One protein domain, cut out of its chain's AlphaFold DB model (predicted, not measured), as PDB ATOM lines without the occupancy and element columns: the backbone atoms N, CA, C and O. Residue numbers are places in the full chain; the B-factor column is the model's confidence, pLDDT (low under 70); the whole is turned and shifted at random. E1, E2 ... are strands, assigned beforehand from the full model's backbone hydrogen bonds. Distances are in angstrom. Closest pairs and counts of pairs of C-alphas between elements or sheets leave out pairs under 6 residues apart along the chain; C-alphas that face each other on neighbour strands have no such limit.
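AT A GLANCE: This is residues 47 to 203 and 321 to 365 of the 527 residues of an uncharacterized protein of Phytohabitans houttuyneae (UniProt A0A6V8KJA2). Five small antiparallel sheets follow one another round an arc, like blades of a propeller that is not closed: E14 to E17, then E1, E2, E3 and E18, then E4 to E6, then E7 and E8, then E9, E10, E12 and E13. The last printed strand, E18, joins the first three in one sheet, and E14 to E17 and E9 to E13 stand at the two ends of the arc. The printed part has 202 residues, with no named helix and eighteen named strands, E1 to E18 along the chain; under half of the residues are in them, and the class is all strand. It is compact, with a radius of gyration of the C-alphas of 16.9 A, and spans 53 by 38 by 35 A.

IN THESE COORDINATES: E1 is residues 51 to 56, 17.1 A long, from C-alpha 51 at (206.738, 68.648, 190.655). E2 is 59 to 64, E3 67 to 73 and E18 355 to 359, ending at C-alpha 359 (211.373, 76.522, 188.702). E4 is 88 to 93, E5 100 to 105 and E6 110 to 114. E7 is 128 to 132 and E8 135 to 139. E9 is 163 to 168, E10 172 to 177, 16.5 A long, E11 185 to 187, E12 189 to 194 and E13 199 to 203. E14 is 322 to 327, E15 330 to 334, E16 340 to 344 and E17 347 to 352.

HOW THE PARTS SIT: The strongly twisted sheet E3 E2 E1 E18 holds a meander, E1 E2 E3, each strand the antiparallel neighbour of the one before; N 54 and O 61 are 2.9 A apart, N 62 and O 70 2.9 A, and N 55 and O 357 2.9 A. E4 E5 E6 and E14 E15 E16 E17 are meanders too, with N 91 and O 102 at 3.0 A and N 324 and O 332 at 2.8 A. The five sheets form a stack of sheets, face to face in turn. E3 E2 E1 E18 faces E4 E5 E6, 10.2 A centre to centre, and E14 E15 E16 E17, 10.0 A. The hairpin E7 and E8, with N 130 and O 137 at 3.1 A, faces the strongly twisted sheet E9 E10 E12 E13, where N 175 and O 191 are 2.8 A apart; the closest C-alphas of E7 and E9 are Trp 130 and Ala 165, 5.3 A. E4 and E7 are only just apart, closest 8.3 A. E11 pairs with no named strand.

THE WHOLE: The C-alphas farthest apart, Ala 159 and Gly 345, are 54.0 A apart. Residues 204 to 320 are not printed, and C-alphas 203 and 321 are 29.9 A apart across this cut. The links E3 to E4, E6 to E7 and E8 to E9 are long. Mean pLDDT of the printed part is 84.5; residues 149 to 162, 165, 178 to 188 and 364 to 365 are under 70.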
ATOM      1  N   VAL A  47     202.276  66.014 183.317       78.81
ATOM      2  CA  VAL A  47     203.313  66.364 184.282       78.81
ATOM      3  C   VAL A  47     202.651  66.464 185.655       78.81
ATOM      4  O   VAL A  47     201.716  67.258 185.821       78.81
ATOM      5  N   PRO A  48     203.116  65.696 186.662       83.12
ATOM      6  CA  PRO A  48     202.487  65.713 187.971       83.12
ATOM      7  C   PRO A  48     202.454  67.133 188.542       83.12
ATOM      8  O   PRO A  48     203.420  67.892 188.441       83.12
ATOM      9  N   ARG A  49     201.319  67.506 189.148       81.12
ATOM     10  CA  ARG A  49     201.060  68.906 189.522       81.12
ATOM     11  C   ARG A  49     202.002  69.453 190.599       81.12
ATOM     12  O   ARG A  49     202.226  70.658 190.666       81.12
ATOM     13  N   ASP A  50     202.587  68.552 191.372       88.19
ATOM     14  CA  ASP A  50     203.397  68.837 192.552       88.19
ATOM     15  C   ASP A  50     204.897  68.623 192.312       88.19
ATOM     16  O   ASP A  50     205.645  68.322 193.245       88.19
ATOM     17  N   VAL A  51     205.333  68.757 191.054       93.19
ATOM     18  CA  VAL A  51     206.738  68.648 190.655       93.19
ATOM     19  C   VAL A  51     207.345  70.026 190.428       93.19
ATOM     20  O   VAL A  51     206.716  70.903 189.841       93.19
ATOM     21  N   TYR A  52     208.580  70.210 190.880       95.25
ATOM     22  CA  TYR A  52     209.396  71.386 190.588       95.25
ATOM     23  C   TYR A  52     210.879  71.061 190.735       95.25
ATOM     24  O   TYR A  52     211.261  70.030 191.288       95.25
ATOM     25  N   ALA A  53     211.720  71.938 190.208       96.31
ATOM     26  CA  ALA A  53     213.162  71.837 190.295       96.31
ATOM     27  C   ALA A  53     213.712  72.949 191.178       96.31
ATOM     28  O   ALA A  53     213.160  74.052 191.223       96.31
ATOM     29  N   PHE A  54     214.820  72.666 191.847       96.81
ATOM     30  CA  PHE A  54     215.596  73.654 192.577       96.81
ATOM     31  C   PHE A  54     217.063  73.592 192.168       96.81
ATOM     32  O   PHE A  54     217.555  72.558 191.712       96.81
ATOM     33  N   LEU A  55     217.751  74.713 192.348       96.19
ATOM     34  CA  LEU A  55     219.180  74.837 192.109       96.19
ATOM     35  C   LEU A  55     219.833  75.536 193.298       96.19
ATOM     36  O   LEU A  55     219.366  76.589 193.744       96.19
ATOM     37  N   SER A  56     220.923  74.959 193.783       96.06
ATOM     38  CA  SER A  56     221.888  75.606 194.670       96.06
ATOM     39  C   SER A  56     223.224  75.765 193.941       96.06
ATOM     40  O   SER A  56     223.398  75.296 192.816       96.06
ATOM     41  N   GLU A  57     224.210  76.375 194.592       92.94
ATOM     42  CA  GLU A  57     225.586  76.412 194.070       92.94
ATOM     43  C   GLU A  57     226.220  75.014 193.924       92.94
ATOM     44  O   GLU A  57     227.255  74.877 193.269       92.94
ATOM     45  N   HIS A  58     225.638  73.984 194.551       96.00
ATOM     46  CA  HIS A  58     226.242  72.656 194.700       96.00
ATOM     47  C   HIS A  58     225.378  71.496 194.188       96.00
ATOM     48  O   HIS A  58     225.862  70.363 194.123       96.00
ATOM     49  N   GLU A  59     224.112  71.737 193.845       97.12
ATOM     50  CA  GLU A  59     223.233  70.698 193.316       97.12
ATOM     51  C   GLU A  59     222.083  71.238 192.461       97.12
ATOM     52  O   GLU A  59     221.547  72.323 192.696       97.12
ATOM     53  N   LEU A  60     221.677  70.411 191.498       98.00
ATOM     54  CA  LEU A  60     220.381  70.463 190.829       98.00
ATOM     55  C   LEU A  60     219.508  69.351 191.417       98.00
ATOM     56  O   LEU A  60     219.941  68.197 191.473       98.00
ATOM     57  N   GLY A  61     218.278  69.671 191.814       98.06
ATOM     58  CA  GLY A  61     217.343  68.684 192.350       98.06
ATOM     59  C   GLY A  61     215.934  68.816 191.789       98.06
ATOM     60  O   GLY A  61     215.498  69.904 191.419       98.06
ATOM     61  N   VAL A  62     215.215  67.694 191.748       97.81
ATOM     62  CA  VAL A  62     213.791  67.619 191.391       97.81
ATOM     63  C   VAL A  62     213.006  67.138 192.601       97.81
ATOM     64  O   VAL A  62     213.334  66.116 193.207       97.81
ATOM     65  N   VAL A  63     211.961  67.878 192.945       97.50
ATOM     66  CA  VAL A  63     211.046  67.596 194.049       97.50
ATOM     67  C   VAL A  63     209.718  67.126 193.482       97.50
ATOM     68  O   VAL A  63     209.227  67.694 192.510       97.50
ATOM     69  N   ARG A  64     209.126  66.115 194.115       94.56
ATOM     70  CA  ARG A  64     207.752  65.657 193.904       94.56
ATOM     71  C   ARG A  64     207.123  65.378 195.262       94.56
ATOM     72  O   ARG A  64     207.730  64.676 196.066       94.56
ATOM     73  N   ASP A  65     205.938  65.920 195.523       90.25
ATOM     74  CA  ASP A  65     205.189  65.675 196.768       90.25
ATOM     75  C   ASP A  65     206.030  65.917 198.040       90.25
ATOM     76  O   ASP A  65     206.102  65.072 198.931       90.25
ATOM     77  N   ALA A  66     206.736  67.053 198.100       92.75
ATOM     78  CA  ALA A  66     207.659  67.401 199.192       92.75
ATOM     79  C   ALA A  66     208.816  66.400 199.414       92.75
ATOM     80  O   ALA A  66     209.451  66.399 200.464       92.75
ATOM     81  N   THR A  67     209.120  65.551 198.431       95.69
ATOM     82  CA  THR A  67     210.252  64.621 198.463       95.69
ATOM     83  C   THR A  67     211.195  64.927 197.313       95.69
ATOM     84  O   THR A  67     210.764  65.075 196.171       95.69
ATOM     85  N   VAL A  68     212.498  64.995 197.580       97.38
ATOM     86  CA  VAL A  68     213.484  65.125 196.501       97.38
ATOM     87  C   VAL A  68     213.656  63.768 195.814       97.38
ATOM     88  O   VAL A  68     214.209  62.848 196.413       97.38
ATOM     89  N   VAL A  69     213.166  63.637 194.579       97.06
ATOM     90  CA  VAL A  69     213.149  62.371 193.817       97.06
ATOM     91  C   VAL A  69     214.408  62.150 192.985       97.06
ATOM     92  O   VAL A  69     214.748  61.008 192.694       97.06
ATOM     93  N   GLY A  70     215.126  63.218 192.640       97.00
ATOM     94  CA  GLY A  70     216.400  63.152 191.927       97.00
ATOM     95  C   GLY A  70     217.303  64.313 192.314       97.00
ATOM     96  O   GLY A  70     216.816  65.416 192.569       97.00
ATOM     97  N   ARG A  71     218.611  64.059 192.380       97.81
ATOM     98  CA  ARG A  71     219.639  65.068 192.657       97.81
ATOM     99  C   ARG A  71     220.887  64.780 191.845       97.81
ATOM    100  O   ARG A  71     221.273  63.622 191.703       97.81
ATOM    101  N   GLN A  72     221.545  65.836 191.398       97.38
ATOM    102  CA  GLN A  72     222.885  65.773 190.848       97.38
ATOM    103  C   GLN A  72     223.754  66.814 191.545       97.38
ATOM    104  O   GLN A  72     223.454  68.006 191.512       97.38
ATOM    105  N   LEU A  73     224.841  66.351 192.161       97.06
ATOM    106  CA  LEU A  73     225.850  67.227 192.747       97.06
ATOM    107  C   LEU A  73     226.735  67.813 191.643       97.06
ATOM    108  O   LEU A  73     227.101  67.114 190.692       97.06
ATOM    109  N   GLY A  74     227.111  69.077 191.795       95.00
ATOM    110  CA  GLY A  74     227.963  69.788 190.851       95.00
ATOM    111  C   GLY A  74     228.001  71.281 191.141       95.00
ATOM    112  O   GLY A  74     227.236  71.781 191.953       95.00
ATOM    113  N   THR A  75     228.889  72.009 190.474       94.94
ATOM    114  CA  THR A  75     228.880  73.474 190.543       94.94
ATOM    115  C   THR A  75     227.932  73.998 189.484       94.94
ATOM    116  O   THR A  75     228.134  73.711 188.305       94.94
ATOM    117  N   TYR A  76     226.929  74.770 189.882       92.19
ATOM    118  CA  TYR A  76     225.944  75.326 188.959       92.19
ATOM    119  C   TYR A  76     225.920  76.849 189.023       92.19
ATOM    120  O   TYR A  76     226.202  77.451 190.058       92.19
ATOM    121  N   ALA A  77     225.552  77.463 187.902       81.88
ATOM    122  CA  ALA A  77     225.274  78.887 187.806       81.88
ATOM    123  C   ALA A  77     223.869  79.100 187.225       81.88
ATOM    124  O   ALA A  77     223.378  78.286 186.445       81.88
ATOM    125  N   GLY A  78     223.227  80.210 187.594       83.75
ATOM    126  CA  GLY A  78     221.922  80.593 187.053       83.75
ATOM    127  C   GLY A  78     220.739  79.960 187.789       83.75
ATOM    128  O   GLY A  78     220.609  80.105 189.003       83.75
ATOM    129  N   ALA A  79     219.832  79.334 187.041       86.75
ATOM    130  CA  ALA A  79     218.568  78.792 187.535       86.75
ATOM    131  C   ALA A  79     218.256  77.444 186.863       86.75
ATOM    132  O   ALA A  79     218.764  77.179 185.772       86.75
ATOM    133  N   PRO A  80     217.433  76.580 187.485       92.62
ATOM    134  CA  PRO A  80     216.958  75.390 186.811       92.62
ATOM    135  C   PRO A  80     215.901  75.796 185.779       92.62
ATOM    136  O   PRO A  80     215.133  76.739 185.984       92.62
ATOM    137  N   HIS A  81     215.847  75.051 184.687       91.88
ATOM    138  CA  HIS A  81     214.845  75.183 183.642       91.88
ATOM    139  C   HIS A  81     214.090  73.870 183.492       91.88
ATOM    140  O   HIS A  81     214.549  72.823 183.940       91.88
ATOM    141  N   TRP A  82     212.945  73.922 182.825       91.75
ATOM    142  CA  TRP A  82     212.211  72.738 182.401       91.75
ATOM    143  C   TRP A  82     212.097  72.728 180.890       91.75
ATOM    144  O   TRP A  82     211.965  73.785 180.273       91.75
ATOM    145  N   THR A  83     212.148  71.543 180.290       91.06
ATOM    146  CA  THR A  83     211.814  71.366 178.875       91.06
ATOM    147  C   THR A  83     210.379  71.817 178.609       91.06
ATOM    148  O   THR A  83     209.553  71.837 179.518       91.06
ATOM    149  N   THR A  84     210.064  72.195 177.367       86.44
ATOM    150  CA  THR A  84     208.732  72.724 177.001       86.44
ATOM    151  C   THR A  84     207.585  71.731 177.217       86.44
ATOM    152  O   THR A  84     206.443  72.147 177.369       86.44
ATOM    153  N   ASP A  85     207.884  70.433 177.276       86.50
ATOM    154  CA  ASP A  85     206.949  69.360 177.640       86.50
ATOM    155  C   ASP A  85     206.892  69.079 179.157       86.50
ATOM    156  O   ASP A  85     206.198  68.162 179.591       86.50
ATOM    157  N   GLY A  86     207.664  69.823 179.958       89.56
ATOM    158  CA  GLY A  86     207.783  69.703 181.411       89.56
ATOM    159  C   GLY A  86     208.324  68.368 181.919       89.56
ATOM    160  O   GLY A  86     208.227  68.081 183.110       89.56
ATOM    161  N   ARG A  87     208.902  67.539 181.046       91.50
ATOM    162  CA  ARG A  87     209.344  66.190 181.411       91.50
ATOM    163  C   ARG A  87     210.699  66.163 182.115       91.50
ATOM    164  O   ARG A  87     210.917  65.283 182.953       91.50
ATOM    165  N   TYR A  88     211.590  67.094 181.781       94.75
ATOM    166  CA  TYR A  88     212.951  67.145 182.307       94.75
ATOM    167  C   TYR A  88     213.257  68.518 182.894       94.75
ATOM    168  O   TYR A  88     213.126  69.534 182.210       94.75
ATOM    169  N   ALA A  89     213.728  68.532 184.138       95.38
ATOM    170  CA  ALA A  89     214.417  69.678 184.707       95.38
ATOM    171  C   ALA A  89     215.869  69.662 184.240       95.38
ATOM    172  O   ALA A  89     216.466  68.590 184.180       95.38
ATOM    173  N   PHE A  90     216.473  70.807 183.947       96.00
ATOM    174  CA  PHE A  90     217.874  70.854 183.550       96.00
ATOM    175  C   PHE A  90     218.581  72.141 183.975       96.00
ATOM    176  O   PHE A  90     217.952  73.167 184.229       96.00
ATOM    177  N   ALA A  91     219.908  72.071 184.045       95.25
ATOM    178  CA  ALA A  91     220.801  73.204 184.269       95.25
ATOM    179  C   ALA A  91     222.186  72.919 183.665       95.25
ATOM    180  O   ALA A  91     222.529  71.766 183.389       95.25
ATOM    181  N   VAL A  92     222.996  73.965 183.486       93.75
ATOM    182  CA  VAL A  92     224.394  73.830 183.054       93.75
ATOM    183  C   VAL A  92     225.302  73.764 184.280       93.75
ATOM    184  O   VAL A  92     225.301  74.669 185.115       93.75
ATOM    185  N   SER A  93     226.083  72.689 184.398       95.06
ATOM    186  CA  SER A  93     227.117  72.556 185.427       95.06
ATOM    187  C   SER A  93     228.463  73.071 184.913       95.06
ATOM    188  O   SER A  93     228.846  72.727 183.798       95.06
ATOM    189  N   ALA A  94     229.207  73.802 185.744       90.19
ATOM    190  CA  ALA A  94     230.532  74.371 185.471       90.19
ATOM    191  C   ALA A  94     231.666  73.619 186.208       90.19
ATOM    192  O   ALA A  94     232.591  74.221 186.754       90.19
ATOM    193  N   GLY A  95     231.566  72.289 186.310       84.12
ATOM    194  CA  GLY A  95     232.507  71.466 187.076       84.12
ATOM    195  C   GLY A  95     233.894  71.312 186.432       84.12
ATOM    196  O   GLY A  95     234.122  71.661 185.277       84.12
ATOM    197  N   SER A  96     234.829  70.687 187.157       81.00
ATOM    198  CA  SER A  96     236.202  70.420 186.679       81.00
ATOM    199  C   SER A  96     236.280  69.515 185.440       81.00
ATOM    200  O   SER A  96     237.330  69.425 184.811       81.00
ATOM    201  N   GLY A  97     235.189  68.821 185.103       84.19
ATOM    202  CA  GLY A  97     235.051  68.004 183.895       84.19
ATOM    203  C   GLY A  97     234.614  68.779 182.645       84.19
ATOM    204  O   GLY A  97     234.278  68.139 181.650       84.19
ATOM    205  N   GLY A  98     234.590  70.115 182.698       89.88
ATOM    206  CA  GLY A  98     234.052  70.986 181.648       89.88
ATOM    207  C   GLY A  98     232.552  71.234 181.799       89.88
ATOM    208  O   GLY A  98     231.898  70.648 182.668       89.88
ATOM    209  N   GLU A  99     232.001  72.110 180.957       93.06
ATOM    210  CA  GLU A  99     230.586  72.455 181.015       93.06
ATOM    211  C   GLU A  99     229.689  71.345 180.457       93.06
ATOM    212  O   GLU A  99     229.905  70.816 179.357       93.06
ATOM    213  N   GLN A 100     228.650  71.002 181.221       94.88
ATOM    214  CA  GLN A 100     227.708  69.934 180.887       94.88
ATOM    215  C   GLN A 100     226.271  70.400 181.096       94.88
ATOM    216  O   GLN A 100     225.968  71.044 182.098       94.88
ATOM    217  N   VAL A 101     225.376  70.016 180.187       94.94
ATOM    218  CA  VAL A 101     223.931  70.088 180.416       94.94
ATOM    219  C   VAL A 101     223.533  68.859 181.223       94.94
ATOM    220  O   VAL A 101     223.654  67.732 180.741       94.94
ATOM    221  N   VAL A 102     223.049  69.082 182.442       96.25
ATOM    222  CA  VAL A 102     222.495  68.043 183.314       96.25
ATOM    223  C   VAL A 102     220.979  68.121 183.244       96.25
ATOM    224  O   VAL A 102     220.425  69.185 183.498       96.25
ATOM    225  N   ALA A 103     220.320  67.004 182.948       96.88
ATOM    226  CA  ALA A 103     218.868  66.869 182.942       96.88
ATOM    227  C   ALA A 103     218.414  65.772 183.919       96.88
ATOM    228  O   ALA A 103     219.025  64.705 183.981       96.88
ATOM    229  N   ILE A 104     217.337  66.019 184.661       97.00
ATOM    230  CA  ILE A 104     216.725  65.101 185.626       97.00
ATOM    231  C   ILE A 104     215.244  64.954 185.267       97.00
ATOM    232  O   ILE A 104     214.533  65.954 185.162       97.00
ATOM    233  N   ASP A 105     214.771  63.725 185.067       95.00
ATOM    234  CA  ASP A 105     213.337  63.477 184.875       95.00
ATOM    235  C   ASP A 105     212.564  63.429 186.208       95.00
ATOM    236  O   ASP A 105     213.127  63.381 187.302       95.00
ATOM    237  N   TRP A 106     211.234  63.407 186.127       90.00
ATOM    238  CA  TRP A 106     210.336  63.312 187.286       90.00
ATOM    239  C   TRP A 106     210.405  61.970 188.044       90.00
ATOM    240  O   TRP A 106     209.808  61.844 189.119       90.00
ATOM    241  N   ALA A 107     211.103  60.966 187.504       91.88
ATOM    242  CA  ALA A 107     211.422  59.713 188.184       91.88
ATOM    243  C   ALA A 107     212.786  59.763 188.902       91.88
ATOM    244  O   ALA A 107     213.106  58.840 189.649       91.88
ATOM    245  N   GLY A 108     213.555  60.839 188.716       94.69
ATOM    246  CA  GLY A 108     214.878  61.037 189.299       94.69
ATOM    247  C   GLY A 108     216.033  60.525 188.438       94.69
ATOM    248  O   GLY A 108     217.174  60.528 188.900       94.69
ATOM    249  N   THR A 109     215.779  60.095 187.198       95.81
ATOM    250  CA  THR A 109     216.829  59.649 186.277       95.81
ATOM    251  C   THR A 109     217.660  60.842 185.828       95.81
ATOM    252  O   THR A 109     217.130  61.782 185.234       95.81
ATOM    253  N   VAL A 110     218.970  60.785 186.067       95.69
ATOM    254  CA  VAL A 110     219.913  61.841 185.684       95.69
ATOM    255  C   VAL A 110     220.591  61.498 184.359       95.69
ATOM    256  O   VAL A 110     221.098  60.393 184.173       95.69
ATOM    257  N   THR A 111     220.639  62.464 183.446       95.00
ATOM    258  CA  THR A 111     221.446  62.430 182.218       95.00
ATOM    259  C   THR A 111     222.374  63.640 182.206       95.00
ATOM    260  O   THR A 111     221.951  64.738 182.557       95.00
ATOM    261  N   SER A 112     223.627  63.461 181.789       94.00
ATOM    262  CA  SER A 112     224.570  64.568 181.600       94.00
ATOM    263  C   SER A 112     225.226  64.480 180.231       94.00
ATOM    264  O   SER A 112     225.638  63.396 179.810       94.00
ATOM    265  N   VAL A 113     225.319  65.613 179.537       94.44
ATOM    266  CA  VAL A 113     225.911  65.713 178.198       94.44
ATOM    267  C   VAL A 113     226.893  66.887 178.169       94.44
ATOM    268  O   VAL A 113     226.484  68.019 178.435       94.44
ATOM    269  N   PRO A 114     228.179  66.662 177.830       94.19
ATOM    270  CA  PRO A 114     229.130  67.749 177.610       94.19
ATOM    271  C   PRO A 114     228.630  68.705 176.526       94.19
ATOM    272  O   PRO A 114     228.219  68.255 175.455       94.19
ATOM    273  N   CYS A 115     228.674  70.011 176.790       92.38
ATOM    274  CA  CYS A 115     228.118  71.006 175.870       92.38
ATOM    275  C   CYS A 115     229.105  72.095 175.443       92.38
ATOM    276  O   CYS A 115     228.899  72.682 174.378       92.38
ATOM    277  N   GLY A 116     230.150  72.373 176.240       89.81
ATOM    278  CA  GLY A 116     231.035  73.524 176.011       89.81
ATOM    279  C   GLY A 116     230.245  74.835 175.933       89.81
ATOM    280  O   GLY A 116     230.448  75.637 175.021       89.81
ATOM    281  N   CYS A 117     229.259  74.971 176.817       87.62
ATOM    282  CA  CYS A 117     228.255  76.024 176.840       87.62
ATOM    283  C   CYS A 117     228.123  76.550 178.268       87.62
ATOM    284  O   CYS A 117     228.280  75.788 179.214       87.62
ATOM    285  N   ARG A 118     227.821  77.835 178.441       85.69
ATOM    286  CA  ARG A 118     227.574  78.421 179.774       85.69
ATOM    287  C   ARG A 118     226.098  78.483 180.125       85.69
ATOM    288  O   ARG A 118     225.726  78.502 181.294       85.69
ATOM    289  N   THR A 119     225.271  78.496 179.093       85.75
ATOM    290  CA  THR A 119     223.829  78.656 179.169       85.75
ATOM    291  C   THR A 119     223.166  77.611 178.284       85.75
ATOM    292  O   THR A 119     223.704  77.192 177.257       85.75
ATOM    293  N   ALA A 120     221.995  77.162 178.711       89.75
ATOM    294  CA  ALA A 120     221.113  76.314 177.934       89.75
ATOM    295  C   ALA A 120     219.680  76.720 178.256       89.75
ATOM    296  O   ALA A 120     219.391  77.181 179.361       89.75
ATOM    297  N   ALA A 121     218.784  76.532 177.302       89.06
ATOM    298  CA  ALA A 121     217.416  76.992 177.400       89.06
ATOM    299  C   ALA A 121     216.438  75.945 176.873       89.06
ATOM    300  O   ALA A 121     216.837  75.042 176.125       89.06
ATOM    301  N   PRO A 122     215.154  76.024 177.262       89.31
ATOM    302  CA  PRO A 122     214.150  75.158 176.679       89.31
ATOM    303  C   PRO A 122     214.053  75.432 175.181       89.31
ATOM    304  O   PRO A 122     214.027  76.582 174.743       89.31
ATOM    305  N   GLY A 123     214.019  74.359 174.405       86.62
ATOM    306  CA  GLY A 123     213.799  74.378 172.972       86.62
ATOM    307  C   GLY A 123     212.434  73.791 172.601       86.62
ATOM    308  O   GLY A 123     211.782  73.121 173.414       86.62
ATOM    309  N   PRO A 124     211.991  74.008 171.357       84.06
ATOM    310  CA  PRO A 124     210.785  73.377 170.830       84.06
ATOM    311  C   PRO A 124     210.824  71.848 170.857       84.06
ATOM    312  O   PRO A 124     211.891  71.245 170.736       84.06
ATOM    313  N   GLY A 125     209.650  71.230 171.010       84.69
ATOM    314  CA  GLY A 125     209.491  69.771 171.026       84.69
ATOM    315  C   GLY A 125     210.130  69.083 172.239       84.69
ATOM    316  O   GLY A 125     210.692  68.002 172.100       84.69
ATOM    317  N   GLY A 126     210.138  69.731 173.412       87.44
ATOM    318  CA  GLY A 126     210.731  69.168 174.636       87.44
ATOM    319  C   GLY A 126     212.262  69.077 174.619       87.44
ATOM    320  O   GLY A 126     212.853  68.366 175.430       87.44
ATOM    321  N   ARG A 127     212.927  69.770 173.689       91.62
ATOM    322  CA  ARG A 127     214.389  69.741 173.551       91.62
ATOM    323  C   ARG A 127     215.063  70.753 174.474       91.62
ATOM    324  O   ARG A 127     214.431  71.679 174.973       91.62
ATOM    325  N   ILE A 128     216.366  70.587 174.676       92.00
ATOM    326  CA  ILE A 128     217.240  71.564 175.334       92.00
ATOM    327  C   ILE A 128     218.156  72.154 174.266       92.00
ATOM    328  O   ILE A 128     218.770  71.396 173.517       92.00
ATOM    329  N   VAL A 129     218.256  73.478 174.185       91.12
ATOM    330  CA  VAL A 129     219.057  74.175 173.169       91.12
ATOM    331  C   VAL A 129     220.109  75.078 173.799       91.12
ATOM    332  O   VAL A 129     219.917  75.605 174.891       91.12
ATOM    333  N   TRP A 130     221.233  75.258 173.113       90.31
ATOM    334  CA  TRP A 130     222.298  76.188 173.500       90.31
ATOM    335  C   TRP A 130     223.088  76.619 172.273       90.31
ATOM    336  O   TRP A 130     222.967  76.017 171.207       90.31
ATOM    337  N   VAL A 131     223.928  77.637 172.418       86.38
ATOM    338  CA  VAL A 131     224.853  78.055 171.365       86.38
ATOM    339  C   VAL A 131     226.271  77.645 171.749       86.38
ATOM    340  O   VAL A 131     226.684  77.797 172.894       86.38
ATOM    341  N   THR A 132     227.024  77.090 170.800       86.50
ATOM    342  CA  THR A 132     228.472  76.875 170.947       86.50
ATOM    343  C   THR A 132     229.148  76.946 169.582       86.50
ATOM    344  O   THR A 132     228.610  76.460 168.582       86.50
ATOM    345  N   GLY A 133     230.301  77.615 169.501       83.62
ATOM    346  CA  GLY A 133     231.028  77.799 168.240       83.62
ATOM    347  C   GLY A 133     230.186  78.437 167.124       83.62
ATOM    348  O   GLY A 133     230.302  78.036 165.966       83.62
ATOM    349  N   GLY A 134     229.288  79.367 167.477       79.56
ATOM    350  CA  GLY A 134     228.379  80.037 166.538       79.56
ATOM    351  C   GLY A 134     227.261  79.151 165.976       79.56
ATOM    352  O   GLY A 134     226.629  79.525 164.992       79.56
ATOM    353  N   LYS A 135     227.013  77.971 166.554       84.00
ATOM    354  CA  LYS A 135     225.954  77.050 166.120       84.00
ATOM    355  C   LYS A 135     224.926  76.854 167.220       84.00
ATOM    356  O   LYS A 135     225.295  76.665 168.376       84.00
ATOM    357  N   LEU A 136     223.652  76.835 166.833       85.62
ATOM    358  CA  LEU A 136     222.568  76.398 167.702       85.62
ATOM    359  C   LEU A 136     222.591  74.867 167.791       85.62
ATOM    360  O   LEU A 136     222.461  74.162 166.789       85.62
ATOM    361  N   MET A 137     222.792  74.364 168.998       91.38
ATOM    362  CA  MET A 137     222.797  72.951 169.347       91.38
ATOM    363  C   MET A 137     221.480  72.578 170.014       91.38
ATOM    364  O   MET A 137     220.804  73.424 170.598       91.38
ATOM    365  N   SER A 138     221.131  71.298 169.938       91.50
ATOM    366  CA  SER A 138     219.854  70.775 170.396       91.50
ATOM    367  C   SER A 138     220.000  69.351 170.925       91.50
ATOM    368  O   SER A 138     220.514  68.461 170.244       91.50
ATOM    369  N   LEU A 139     219.501  69.103 172.130       92.69
ATOM    370  CA  LEU A 139     219.518  67.815 172.815       92.69
ATOM    371  C   LEU A 139     218.085  67.347 173.054       92.69
ATOM    372  O   LEU A 139     217.293  68.055 173.672       92.69
ATOM    373  N   ALA A 140     217.771  66.137 172.598       92.00
ATOM    374  CA  ALA A 140     216.621  65.405 173.108       92.00
ATOM    375  C   ALA A 140     217.028  64.780 174.451       92.00
ATOM    376  O   ALA A 140     217.956  63.968 174.467       92.00
ATOM    377  N   PRO A 141     216.397  65.144 175.577       83.50
ATOM    378  CA  PRO A 141     216.747  64.548 176.858       83.50
ATOM    379  C   PRO A 141     216.579  63.020 176.839       83.50
ATOM    380  O   PRO A 141     215.693  62.482 176.174       83.50
ATOM    381  N   GLY A 142     217.451  62.311 177.560       80.12
ATOM    382  CA  GLY A 142     217.517  60.846 177.552       80.12
ATOM    383  C   GLY A 142     218.380  60.249 176.433       80.12
ATOM    384  O   GLY A 142     218.604  59.038 176.422       80.12
ATOM    385  N   THR A 143     218.911  61.066 175.518       86.06
ATOM    386  CA  THR A 143     219.994  60.650 174.617       86.06
ATOM    387  C   THR A 143     221.357  61.029 175.196       86.06
ATOM    388  O   THR A 143     221.475  61.874 176.080       86.06
ATOM    389  N   THR A 144     222.416  60.392 174.694       81.88
ATOM    390  CA  THR A 144     223.801  60.649 175.125       81.88
ATOM    391  C   THR A 144     224.544  61.639 174.228       81.88
ATOM    392  O   THR A 144     225.709  61.936 174.485       81.88
ATOM    393  N   ALA A 145     223.907  62.135 173.163       81.50
ATOM    394  CA  ALA A 145     224.561  62.961 172.156       81.50
ATOM    395  C   ALA A 145     223.681  64.141 171.727       81.50
ATOM    396  O   ALA A 145     222.537  63.968 171.301       81.50
ATOM    397  N   ALA A 146     224.266  65.337 171.800       80.81
ATOM    398  CA  ALA A 146     223.716  66.554 171.222       80.81
ATOM    399  C   ALA A 146     223.761  66.506 169.690       80.81
ATOM    400  O   ALA A 146     224.664  65.914 169.097       80.81
ATOM    401  N   GLN A 147     222.813  67.176 169.047       84.50
ATOM    402  CA  GLN A 147     222.769  67.348 167.597       84.50
ATOM    403  C   GLN A 147     222.824  68.839 167.262       84.50
ATOM    404  O   GLN A 147     222.424  69.677 168.067       84.50
ATOM    405  N   VAL A 148     223.326  69.184 166.077       74.56
ATOM    406  CA  VAL A 148     223.160  70.545 165.549       74.56
ATOM    407  C   VAL A 148     221.675  70.736 165.252       74.56
ATOM    408  O   VAL A 148     221.075  69.879 164.602       74.56
ATOM    409  N   ASP A 149     221.079  71.819 165.745       69.94
ATOM    410  CA  ASP A 149     219.679  72.120 165.455       69.94
ATOM    411  C   ASP A 149     219.541  72.475 163.965       69.94
ATOM    412  O   ASP A 149     220.296  73.316 163.480       69.94
ATOM    413  N   PRO A 150     218.611  71.884 163.198       60.94
ATOM    414  CA  PRO A 150     218.435  72.221 161.784       60.94
ATOM    415  C   PRO A 150     218.009  73.680 161.554       60.94
ATOM    416  O   PRO A 150     218.154  74.189 160.445       60.94
ATOM    417  N   ARG A 151     217.544  74.394 162.592       64.44
ATOM    418  CA  ARG A 151     217.319  75.851 162.550       64.44
ATOM    419  C   ARG A 151     218.617  76.666 162.574       64.44
ATOM    420  O   ARG A 151     218.553  77.892 162.533       64.44
ATOM    421  N   ALA A 152     219.781  76.011 162.639       55.62
ATOM    422  CA  ALA A 152     221.105  76.617 162.647       55.62
ATOM    423  C   ALA A 152     221.453  77.288 161.311       55.62
ATOM    424  O   ALA A 152     222.279  76.808 160.536       55.62
ATOM    425  N   VAL A 153     220.889  78.466 161.085       52.16
ATOM    426  CA  VAL A 153     221.633  79.528 160.418       52.16
ATOM    427  C   VAL A 153     221.809  80.615 161.470       52.16
ATOM    428  O   VAL A 153     220.826  81.272 161.810       52.16
ATOM    429  N   PRO A 154     223.006  80.784 162.060       51.97
ATOM    430  CA  PRO A 154     223.242  81.985 162.838       51.97
ATOM    431  C   PRO A 154     223.008  83.186 161.902       51.97
ATOM    432  O   PRO A 154     223.527  83.181 160.778       51.97
ATOM    433  N   PRO A 155     222.248  84.213 162.316       47.69
ATOM    434  CA  PRO A 155     222.342  85.505 161.643       47.69
ATOM    435  C   PRO A 155     223.816  85.924 161.714       47.69
ATOM    436  O   PRO A 155     224.448  85.606 162.718       47.69
ATOM    437  N   PRO A 156     224.404  86.591 160.709       44.03
ATOM    438  CA  PRO A 156     225.739  87.153 160.860       44.03
ATOM    439  C   PRO A 156     225.638  88.282 161.892       44.03
ATOM    440  O   PRO A 156     225.117  89.344 161.544       44.03
ATOM    441  N   PRO A 157     226.073  88.121 163.155       52.53
ATOM    442  CA  PRO A 157     226.130  89.265 164.034       52.53
ATOM    443  C   PRO A 157     227.420  90.025 163.675       52.53
ATOM    444  O   PRO A 157     228.370  89.434 163.140       52.53
ATOM    445  N   PRO A 158     227.531  91.323 163.983       52.53
ATOM    446  CA  PRO A 158     228.850  91.939 164.081       52.53
ATOM    447  C   PRO A 158     229.742  91.065 164.987       52.53
ATOM    448  O   PRO A 158     229.257  90.478 165.951       52.53
ATOM    449  N   ALA A 159     231.030  90.937 164.656       50.50
ATOM    450  CA  ALA A 159     231.969  89.905 165.129       50.50
ATOM    451  C   ALA A 159     232.248  89.816 166.660       50.50
ATOM    452  O   ALA A 159     233.233  89.201 167.058       50.50
ATOM    453  N   ALA A 160     231.414  90.411 167.518       56.75
ATOM    454  CA  ALA A 160     231.562  90.490 168.973       56.75
ATOM    455  C   ALA A 160     230.352  89.949 169.776       56.75
ATOM    456  O   ALA A 160     230.282  90.153 170.986       56.75
ATOM    457  N   PHE A 161     229.393  89.282 169.131       65.56
ATOM    458  CA  PHE A 161     228.200  88.739 169.788       65.56
ATOM    459  C   PHE A 161     228.415  87.263 170.157       65.56
ATOM    460  O   PHE A 161     228.579  86.434 169.261       65.56
ATOM    461  N   ASP A 162     228.411  86.933 171.452       68.00
ATOM    462  CA  ASP A 162     228.325  85.551 171.953       68.00
ATOM    463  C   ASP A 162     226.888  85.320 172.461       68.00
ATOM    464  O   ASP A 162     226.555  85.742 173.576       68.00
ATOM    465  N   PRO A 163     225.972  84.797 171.617       72.62
ATOM    466  CA  PRO A 163     224.588  84.615 172.016       72.62
ATOM    467  C   PRO A 163     224.446  83.474 173.012       72.62
ATOM    468  O   PRO A 163     224.875  82.356 172.748       72.62
ATOM    469  N   ALA A 164     223.694  83.717 174.075       71.75
ATOM    470  CA  ALA A 164     223.127  82.690 174.927       71.75
ATOM    471  C   ALA A 164     221.682  82.410 174.504       71.75
ATOM    472  O   ALA A 164     220.907  83.335 174.251       71.75
ATOM    473  N   ALA A 165     221.293  81.134 174.459       68.75
ATOM    474  CA  ALA A 165     219.879  80.788 174.374       68.75
ATOM    475  C   ALA A 165     219.212  81.108 175.715       68.75
ATOM    476  O   ALA A 165     219.742  80.755 176.768       68.75
ATOM    477  N   VAL A 166     218.056  81.770 175.674       76.50
ATOM    478  CA  VAL A 166     217.349  82.247 176.880       76.50
ATOM    479  C   VAL A 166     215.941  81.670 177.032       76.50
ATOM    480  O   VAL A 166     215.377  81.702 178.125       76.50
ATOM    481  N   GLY A 167     215.407  81.076 175.960       77.19
ATOM    482  CA  GLY A 167     214.244  80.190 175.980       77.19
ATOM    483  C   GLY A 167     213.470  80.197 174.670       77.19
ATOM    484  O   GLY A 167     214.066  80.362 173.604       77.19
ATOM    485  N   THR A 168     212.167  79.933 174.724       78.38
ATOM    486  CA  THR A 168     211.347  79.646 173.543       78.38
ATOM    487  C   THR A 168     209.865  79.904 173.803       78.38
ATOM    488  O   THR A 168     209.390  79.711 174.919       78.38
ATOM    489  N   ASP A 169     209.130  80.277 172.755       78.62
ATOM    490  CA  ASP A 169     207.658  80.289 172.725       78.62
ATOM    491  C   ASP A 169     207.080  79.006 172.088       78.62
ATOM    492  O   ASP A 169     205.887  78.898 171.828       78.62
ATOM    493  N   GLY A 170     207.930  78.007 171.826       78.00
ATOM    494  CA  GLY A 170     207.570  76.771 171.134       78.00
ATOM    495  C   GLY A 170     207.797  76.815 169.621       78.00
ATOM    496  O   GLY A 170     208.034  75.763 169.028       78.00
ATOM    497  N   GLU A 171     207.831  77.993 168.998       79.75
ATOM    498  CA  GLU A 171     208.103  78.144 167.559       79.75
ATOM    499  C   GLU A 171     209.472  78.774 167.288       79.75
ATOM    500  O   GLU A 171     210.172  78.395 166.341       79.75
ATOM    501  N   ARG A 172     209.875  79.705 168.151       83.56
ATOM    502  CA  ARG A 172     211.099  80.498 168.069       83.56
ATOM    503  C   ARG A 172     211.991  80.222 169.268       83.56
ATOM    504  O   ARG A 172     211.515  79.966 170.373       83.56
ATOM    505  N   VAL A 173     213.299  80.280 169.056       82.62
ATOM    506  CA  VAL A 173     214.299  80.296 170.128       82.62
ATOM    507  C   VAL A 173     214.747  81.734 170.322       82.62
ATOM    508  O   VAL A 173     215.148  82.391 169.366       82.62
ATOM    509  N   PHE A 174     214.691  82.214 171.555       83.69
ATOM    510  CA  PHE A 174     215.175  83.537 171.904       83.69
ATOM    511  C   PHE A 174     216.655  83.465 172.281       83.69
ATOM    512  O   PHE A 174     217.059  82.612 173.079       83.69
ATOM    513  N   LEU A 175     217.459  84.353 171.703       82.50
ATOM    514  CA  LEU A 175     218.880  84.515 171.984       82.50
ATOM    515  C   LEU A 175     219.137  85.927 172.501       82.50
ATOM    516  O   LEU A 175     218.579  86.884 171.976       82.50
ATOM    517  N   ALA A 176     220.018  86.069 173.477       78.81
ATOM    518  CA  ALA A 176     220.474  87.367 173.963       78.81
ATOM    519  C   ALA A 176     221.991  87.349 174.134       78.81
ATOM    520  O   ALA A 176     222.583  86.281 174.289       78.81
ATOM    521  N   GLN A 177     222.629  88.513 174.091       73.81
ATOM    522  CA  GLN A 177     224.069  88.608 174.319       73.81
ATOM    523  C   GLN A 177     224.415  88.203 175.752       73.81
ATOM    524  O   GLN A 177     223.868  88.760 176.703       73.81
ATOM    525  N   GLU A 178     225.344  87.262 175.916       64.56
ATOM    526  CA  GLU A 178     225.878  86.941 177.236       64.56
ATOM    527  C   GLU A 178     226.843  88.046 177.682       64.56
ATOM    528  O   GLU A 178     227.939  88.205 177.141       64.56
ATOM    529  N   THR A 179     226.457  88.822 178.691       54.41
ATOM    530  CA  THR A 179     227.399  89.653 179.444       54.41
ATOM    531  C   THR A 179     227.902  88.868 180.648       54.41
ATOM    532  O   THR A 179     227.161  88.187 181.350       54.41
ATOM    533  N   VAL A 180     229.211  88.932 180.883       42.25
ATOM    534  CA  VAL A 180     229.979  87.993 181.726       42.25
ATOM    535  C   VAL A 180     229.701  88.130 183.243       42.25
ATOM    536  O   VAL A 180     230.460  87.621 184.064       42.25
ATOM    537  N   ALA A 181     228.637  88.816 183.666       33.31
ATOM    538  CA  ALA A 181     228.416  89.185 185.060       33.31
ATOM    539  C   ALA A 181     227.107  88.608 185.631       33.31
ATOM    540  O   ALA A 181     226.071  89.260 185.636       33.31
ATOM    541  N   SER A 182     227.213  87.413 186.228       40.34
ATOM    542  CA  SER A 182     226.317  86.838 187.255       40.34
ATOM    543  C   SER A 182     224.840  86.615 186.894       40.34
ATOM    544  O   SER A 182     224.085  87.570 186.793       40.34
ATOM    545  N   ALA A 183     224.408  85.343 186.819       46.62
ATOM    546  CA  ALA A 183     223.018  84.828 186.881       46.62
ATOM    547  C   ALA A 183     221.923  85.517 186.027       46.62
ATOM    548  O   ALA A 183     220.750  85.158 186.118       46.62
ATOM    549  N   SER A 184     222.304  86.479 185.197       51.78
ATOM    550  CA  SER A 184     221.480  87.352 184.385       51.78
ATOM    551  C   SER A 184     222.212  87.547 183.066       51.78
ATOM    552  O   SER A 184     223.425  87.742 183.040       51.78
ATOM    553  N   ILE A 185     221.478  87.415 181.969       54.91
ATOM    554  CA  ILE A 185     221.979  87.667 180.621       54.91
ATOM    555  C   ILE A 185     221.500  89.069 180.292       54.91
ATOM    556  O   ILE A 185     220.286  89.284 180.261       54.91
ATOM    557  N   SER A 186     222.433  90.013 180.150       58.19
ATOM    558  CA  SER A 186     222.121  91.411 179.873       58.19
ATOM    559  C   SER A 186     222.400  91.711 178.400       58.19
ATOM    560  O   SER A 186     223.536  91.570 177.962       58.19
ATOM    561  N   SER A 187     221.406  92.137 177.626       60.91
ATOM    562  CA  SER A 187     221.607  92.450 176.208       60.91
ATOM    563  C   SER A 187     220.862  93.701 175.776       60.91
ATOM    564  O   SER A 187     219.791  93.993 176.295       60.91
ATOM    565  N   ASP A 188     221.409  94.415 174.800       68.88
ATOM    566  CA  ASP A 188     220.720  95.547 174.173       68.88
ATOM    567  C   ASP A 188     219.621  95.068 173.202       68.88
ATOM    568  O   ASP A 188     218.712  95.819 172.861       68.88
ATOM    569  N   ALA A 189     219.670  93.793 172.787       73.62
ATOM    570  CA  ALA A 189     218.693  93.199 171.886       73.62
ATOM    571  C   ALA A 189     218.405  91.727 172.210       73.62
ATOM    572  O   ALA A 189     219.281  90.944 172.578       73.62
ATOM    573  N   LEU A 190     217.158  91.324 172.001       78.94
ATOM    574  CA  LEU A 190     216.722  89.937 172.004       78.94
ATOM    575  C   LEU A 190     216.522  89.493 170.553       78.94
ATOM    576  O   LEU A 190     215.776  90.109 169.802       78.94
ATOM    577  N   LEU A 191     217.167  88.413 170.137       84.19
ATOM    578  CA  LEU A 191     216.960  87.823 168.817       84.19
ATOM    579  C   LEU A 191     215.948  86.689 168.929       84.19
ATOM    580  O   LEU A 191     216.137  85.774 169.723       84.19
ATOM    581  N   ALA A 192     214.904  86.702 168.113       84.38
ATOM    582  CA  ALA A 192     213.975  85.591 167.972       84.38
ATOM    583  C   ALA A 192     214.310  84.804 166.700       84.38
ATOM    584  O   ALA A 192     214.174  85.313 165.588       84.38
ATOM    585  N   VAL A 193     214.750  83.556 166.858       83.44
ATOM    586  CA  VAL A 193     215.149  82.664 165.761       83.44
ATOM    587  C   VAL A 193     214.043  81.650 165.499       83.44
ATOM    588  O   VAL A 193     213.824  80.735 166.294       83.44
ATOM    589  N   ALA A 194     213.338  81.803 164.383       82.75
ATOM    590  CA  ALA A 194     212.259  80.911 163.973       82.75
ATOM    591  C   ALA A 194     212.768  79.664 163.230       82.75
ATOM    592  O   ALA A 194     213.929  79.561 162.818       82.75
ATOM    593  N   ALA A 195     211.860  78.711 162.999       74.06
ATOM    594  CA  ALA A 195     212.110  77.608 162.079       74.06
ATOM    595  C   ALA A 195     212.517  78.129 160.683       74.06
ATOM    596  O   ALA A 195     211.948  79.092 160.173       74.06
ATOM    597  N   GLY A 196     213.530  77.506 160.074       71.81
ATOM    598  CA  GLY A 196     214.106  77.959 158.802       71.81
ATOM    599  C   GLY A 196     215.171  79.058 158.925       71.81
ATOM    600  O   GLY A 196     215.647  79.539 157.901       71.81
ATOM    601  N   GLY A 197     215.564  79.443 160.146       76.56
ATOM    602  CA  GLY A 197     216.677  80.370 160.387       76.56
ATOM    603  C   GLY A 197     216.324  81.846 160.196       76.56
ATOM    604  O   GLY A 197     217.220  82.686 160.141       76.56
ATOM    605  N   LYS A 198     215.032  82.188 160.088       79.94
ATOM    606  CA  LYS A 198     214.595  83.588 160.107       79.94
ATOM    607  C   LYS A 198     214.888  84.180 161.483       79.94
ATOM    608  O   LYS A 198     214.521  83.582 162.493       79.94
ATOM    609  N   VAL A 199     215.512  85.353 161.500       81.56
ATOM    610  CA  VAL A 199     215.840  86.081 162.726       81.56
ATOM    611  C   VAL A 199     215.095  87.400 162.740       81.56
ATOM    612  O   VAL A 199     215.209  88.184 161.802       81.56
ATOM    613  N   ASP A 200     214.346  87.625 163.811       81.75
ATOM    614  CA  ASP A 200     213.725  88.903 164.124       81.75
ATOM    615  C   ASP A 200     214.467  89.517 165.324       81.75
ATOM    616  O   ASP A 200     214.710  88.832 166.319       81.75
ATOM    617  N   THR A 201     214.849  90.791 165.236       82.62
ATOM    618  CA  THR A 201     215.449  91.530 166.358       82.62
ATOM    619  C   THR A 201     214.343  92.224 167.147       82.62
ATOM    620  O   THR A 201     213.487  92.892 166.571       82.62
ATOM    621  N   ILE A 202     214.365  92.053 168.463       78.50
ATOM    622  CA  ILE A 202     213.496  92.711 169.433       78.50
ATOM    623  C   ILE A 202     214.405  93.596 170.277       78.50
ATOM    624  O   ILE A 202     215.187  93.107 171.093       78.50
ATOM    625  N   GLU A 203     214.339  94.896 170.041       72.62
ATOM    626  CA  GLU A 203     215.140  95.887 170.758       72.62
ATOM    627  C   GLU A 203     214.338  96.418 171.949       72.62
ATOM    628  O   GLU A 203     213.105  96.464 171.912       72.62
ATOM    629  N   ARG A 321     212.458  85.171 199.841       87.38
ATOM    630  CA  ARG A 321     213.356  85.404 198.697       87.38
ATOM    631  C   ARG A 321     212.778  84.940 197.361       87.38
ATOM    632  O   ARG A 321     213.069  85.563 196.345       87.38
ATOM    633  N   ALA A 322     212.028  83.841 197.342       89.38
ATOM    634  CA  ALA A 322     211.326  83.379 196.148       89.38
ATOM    635  C   ALA A 322     210.127  82.501 196.511       89.38
ATOM    636  O   ALA A 322     210.161  81.761 197.496       89.38
ATOM    637  N   TRP A 323     209.112  82.526 195.651       90.44
ATOM    638  CA  TRP A 323     207.901  81.719 195.775       90.44
ATOM    639  C   TRP A 323     207.595  81.009 194.460       90.44
ATOM    640  O   TRP A 323     207.828  81.553 193.384       90.44
ATOM    641  N   ARG A 324     207.009  79.815 194.536       89.75
ATOM    642  CA  ARG A 324     206.338  79.162 193.405       89.75
ATOM    643  C   ARG A 324     205.042  78.539 193.877       89.75
ATOM    644  O   ARG A 324     205.059  77.649 194.723       89.75
ATOM    645  N   GLN A 325     203.930  78.970 193.292       87.81
ATOM    646  CA  GLN A 325     202.653  78.305 193.500       87.81
ATOM    647  C   GLN A 325     202.561  77.065 192.612       87.81
ATOM    648  O   GLN A 325     202.544  77.167 191.386       87.81
ATOM    649  N   LEU A 326     202.513  75.893 193.244       87.69
ATOM    650  CA  LEU A 326     202.460  74.592 192.573       87.69
ATOM    651  C   LEU A 326     201.023  74.082 192.478       87.69
ATOM    652  O   LEU A 326     200.631  73.534 191.452       87.69
ATOM    653  N   ALA A 327     200.222  74.327 193.514       85.50
ATOM    654  CA  ALA A 327     198.785  74.076 193.549       85.50
ATOM    655  C   ALA A 327     198.079  75.135 194.414       85.50
ATOM    656  O   ALA A 327     198.721  76.034 194.959       85.50
ATOM    657  N   ALA A 328     196.752  75.039 194.548       84.06
ATOM    658  CA  ALA A 328     195.967  75.983 195.348       84.06
ATOM    659  C   ALA A 328     196.439  76.059 196.813       84.06
ATOM    660  O   ALA A 328     196.426  77.135 197.401       84.06
ATOM    661  N   ASP A 329     196.883  74.934 197.374       87.56
ATOM    662  CA  ASP A 329     197.330  74.783 198.758       87.56
ATOM    663  C   ASP A 329     198.810  74.391 198.880       87.56
ATOM    664  O   ASP A 329     199.234  74.043 199.979       87.56
ATOM    665  N   HIS A 330     199.580  74.420 197.785       91.44
ATOM    666  CA  HIS A 330     200.966  73.948 197.743       91.44
ATOM    667  C   HIS A 330     201.900  75.006 197.146       91.44
ATOM    668  O   HIS A 330     201.756  75.406 195.985       91.44
ATOM    669  N   LEU A 331     202.882  75.422 197.942       92.44
ATOM    670  CA  LEU A 331     203.908  76.398 197.591       92.44
ATOM    671  C   LEU A 331     205.300  75.770 197.731       92.44
ATOM    672  O   LEU A 331     205.542  74.968 198.632       92.44
ATOM    673  N   ALA A 332     206.232  76.172 196.874       94.75
ATOM    674  CA  ALA A 332     207.660  76.073 197.159       94.75
ATOM    675  C   ALA A 332     208.185  77.461 197.534       94.75
ATOM    676  O   ALA A 332     207.882  78.444 196.852       94.75
ATOM    677  N   VAL A 333     208.950  77.536 198.620       95.19
ATOM    678  CA  VAL A 333     209.398  78.795 199.229       95.19
ATOM    679  C   VAL A 333     210.902  78.736 199.450       95.19
ATOM    680  O   VAL A 333     211.389  77.801 200.083       95.19
ATOM    681  N   ILE A 334     211.630  79.729 198.940       94.94
ATOM    682  CA  ILE A 334     213.024  79.971 199.319       94.94
ATOM    683  C   ILE A 334     213.028  81.119 200.321       94.94
ATOM    684  O   ILE A 334     212.628  82.238 199.990       94.94
ATOM    685  N   GLU A 335     213.507  80.854 201.528       94.69
ATOM    686  CA  GLU A 335     213.687  81.881 202.550       94.69
ATOM    687  C   GLU A 335     214.929  82.744 202.278       94.69
ATOM    688  O   GLU A 335     215.769  82.440 201.429       94.69
ATOM    689  N   THR A 336     215.058  83.871 202.980       91.00
ATOM    690  CA  THR A 336     216.172  84.815 202.775       91.00
ATOM    691  C   THR A 336     217.550  84.186 203.014       91.00
ATOM    692  O   THR A 336     218.516  84.565 202.350       91.00
ATOM    693  N   ASP A 337     217.644  83.193 203.900       93.38
ATOM    694  CA  ASP A 337     218.864  82.422 204.173       93.38
ATOM    695  C   ASP A 337     219.172  81.339 203.116       93.38
ATOM    696  O   ASP A 337     220.228  80.704 203.163       93.38
ATOM    697  N   GLY A 338     218.285  81.150 202.134       94.75
ATOM    698  CA  GLY A 338     218.410  80.146 201.079       94.75
ATOM    699  C   GLY A 338     217.866  78.764 201.450       94.75
ATOM    700  O   GLY A 338     218.063  77.826 200.677       94.75
ATOM    701  N   ALA A 339     217.200  78.593 202.593       97.69
ATOM    702  CA  ALA A 339     216.510  77.345 202.902       97.69
ATOM    703  C   ALA A 339     215.264  77.179 202.014       97.69
ATOM    704  O   ALA A 339     214.444  78.091 201.885       97.69
ATOM    705  N   LEU A 340     215.125  76.003 201.399       97.62
ATOM    706  CA  LEU A 340     213.982  75.630 200.572       97.62
ATOM    707  C   LEU A 340     212.982  74.807 201.382       97.62
ATOM    708  O   LEU A 340     213.324  73.755 201.932       97.62
ATOM    709  N   TYR A 341     211.727  75.243 201.350       97.81
ATOM    710  CA  TYR A 341     210.596  74.550 201.949       97.81
ATOM    711  C   TYR A 341     209.532  74.214 200.902       97.81
ATOM    712  O   TYR A 341     209.242  75.009 200.008       97.81
ATOM    713  N   SER A 342     208.904  73.049 201.056       96.38
ATOM    714  CA  SER A 342     207.580  72.770 200.495       96.38
ATOM    715  C   SER A 342     206.545  73.079 201.568       96.38
ATOM    716  O   SER A 342     206.613  72.535 202.670       96.38
ATOM    717  N   GLU A 343     205.612  73.972 201.263       95.19
ATOM    718  CA  GLU A 343     204.525  74.351 202.155       95.19
ATOM    719  C   GLU A 343     203.202  73.815 201.614       95.19
ATOM    720  O   GLU A 343     202.804  74.173 200.506       95.19
ATOM    721  N   ARG A 344     202.510  72.968 202.383       94.12
ATOM    722  CA  ARG A 344     201.186  72.447 202.027       94.12
ATOM    723  C   ARG A 344     200.194  72.650 203.161       94.12
ATOM    724  O   ARG A 344     200.432  72.192 204.277       94.12
ATOM    725  N   GLY A 345     199.087  73.338 202.884       89.25
ATOM    726  CA  GLY A 345     198.062  73.621 203.898       89.25
ATOM    727  C   GLY A 345     198.624  74.302 205.156       89.25
ATOM    728  O   GLY A 345     198.197  73.990 206.266       89.25
ATOM    729  N   GLY A 346     199.633  75.168 204.993       89.69
ATOM    730  CA  GLY A 346     200.337  75.857 206.081       89.69
ATOM    731  C   GLY A 346     201.398  75.025 206.820       89.69
ATOM    732  O   GLY A 346     202.060  75.547 207.715       89.69
ATOM    733  N   GLN A 347     201.593  73.747 206.478       94.69
ATOM    734  CA  GLN A 347     202.690  72.934 207.014       94.69
ATOM    735  C   GLN A 347     203.921  73.040 206.123       94.69
ATOM    736  O   GLN A 347     203.825  72.816 204.919       94.69
ATOM    737  N   ARG A 348     205.083  73.328 206.718       96.12
ATOM    738  CA  ARG A 348     206.362  73.444 206.007       96.12
ATOM    739  C   ARG A 348     207.244  72.219 206.215       96.12
ATOM    740  O   ARG A 348     207.516  71.830 207.348       96.12
ATOM    741  N   THR A 349     207.757  71.689 205.113       97.56
ATOM    742  CA  THR A 349     208.758  70.621 205.066       97.56
ATOM    743  C   THR A 349     210.041  71.183 204.471       97.56
ATOM    744  O   THR A 349     210.033  71.647 203.333       97.56
ATOM    745  N   HIS A 350     211.135  71.159 205.233       97.75
ATOM    746  CA  HIS A 350     212.469  71.542 204.750       97.75
ATOM    747  C   HIS A 350     213.001  70.508 203.751       97.75
ATOM    748  O   HIS A 350     212.817  69.307 203.955       97.75
ATOM    749  N   LEU A 351     213.639  70.968 202.670       97.69
ATOM    750  CA  LEU A 351     214.091  70.102 201.572       97.69
ATOM    751  C   LEU A 351     215.580  70.220 201.254       97.69
ATOM    752  O   LEU A 351     216.222  69.208 200.948       97.69
ATOM    753  N   ALA A 352     216.104  71.444 201.264       97.69
ATOM    754  CA  ALA A 352     217.477  71.755 200.891       97.69
ATOM    755  C   ALA A 352     217.902  73.115 201.456       97.69
ATOM    756  O   ALA A 352     217.065  73.958 201.779       97.69
ATOM    757  N   ASP A 353     219.211  73.332 201.517       97.56
ATOM    758  CA  ASP A 353     219.829  74.581 201.958       97.56
ATOM    759  C   ASP A 353     220.557  75.263 200.799       97.56
ATOM    760  O   ASP A 353     220.906  74.627 199.801       97.56
ATOM    761  N   LYS A 354     220.841  76.561 200.958       96.00
ATOM    762  CA  LYS A 354     221.590  77.373 199.980       96.00
ATOM    763  C   LYS A 354     220.982  77.346 198.572       96.00
ATOM    764  O   LYS A 354     221.688  77.487 197.573       96.00
ATOM    765  N   VAL A 355     219.673  77.155 198.483       95.88
ATOM    766  CA  VAL A 355     218.934  77.196 197.229       95.88
ATOM    767  C   VAL A 355     218.848  78.644 196.765       95.88
ATOM    768  O   VAL A 355     218.491  79.547 197.520       95.88
ATOM    769  N   VAL A 356     219.192  78.869 195.501       92.94
ATOM    770  CA  VAL A 356     219.193  80.201 194.877       92.94
ATOM    771  C   VAL A 356     218.049  80.370 193.880       92.94
ATOM    772  O   VAL A 356     217.693  81.494 193.512       92.94
ATOM    773  N   ALA A 357     217.464  79.260 193.426       92.38
ATOM    774  CA  ALA A 357     216.433  79.267 192.405       92.38
ATOM    775  C   ALA A 357     215.503  78.056 192.505       92.38
ATOM    776  O   ALA A 357     215.938  76.945 192.802       92.38
ATOM    777  N   ILE A 358     214.232  78.284 192.175       93.50
ATOM    778  CA  ILE A 358     213.213  77.252 191.977       93.50
ATOM    779  C   ILE A 358     212.471  77.508 190.667       93.50
ATOM    780  O   ILE A 358     212.216  78.655 190.287       93.50
ATOM    781  N   HIS A 359     212.105  76.443 189.965       91.44
ATOM    782  CA  HIS A 359     211.373  76.522 188.702       91.44
ATOM    783  C   HIS A 359     210.369  75.373 188.614       91.44
ATOM    784  O   HIS A 359     210.699  74.232 188.939       91.44
ATOM    785  N   ALA A 360     209.136  75.686 188.230       90.69
ATOM    786  CA  ALA A 360     208.067  74.712 188.057       90.69
ATOM    787  C   ALA A 360     207.901  74.390 186.563       90.69
ATOM    788  O   ALA A 360     208.050  75.290 185.734       90.69
ATOM    789  N   PRO A 361     207.587  73.135 186.206       89.00
ATOM    790  CA  PRO A 361     207.406  72.755 184.817       89.00
ATOM    791  C   PRO A 361     206.291  73.572 184.153       89.00
ATOM    792  O   PRO A 361     205.354  73.999 184.840       89.00
ATOM    793  N   PRO A 362     206.356  73.736 182.818       82.88
ATOM    794  CA  PRO A 362     205.241  74.214 182.028       82.88
ATOM    795  C   PRO A 362     203.955  73.517 182.416       82.88
ATOM    796  O   PRO A 362     203.890  72.291 182.533       82.88
ATOM    797  N   VAL A 363     202.914  74.308 182.599       75.19
ATOM    798  CA  VAL A 363     201.574  73.779 182.771       75.19
ATOM    799  C   VAL A 363     201.034  73.655 181.362       75.19
ATOM    800  O   VAL A 363     200.960  74.652 180.659       75.19
ATOM    801  N   ALA A 364     200.662  72.459 180.916       65.44
ATOM    802  CA  ALA A 364     199.777  72.396 179.764       65.44
ATOM    803  C   ALA A 364     198.495  73.121 180.191       65.44
ATOM    804  O   ALA A 364     197.796  72.642 181.093       65.44
ATOM    805  N   GLY A 365     198.236  74.304 179.622       56.28
ATOM    806  CA  GLY A 365     196.959  74.982 179.797       56.28
ATOM    807  C   GLY A 365     195.843  73.949 179.602       56.28
ATOM    808  O   GLY A 365     195.996  73.052 178.763       56.28
TER     809      GLY A 365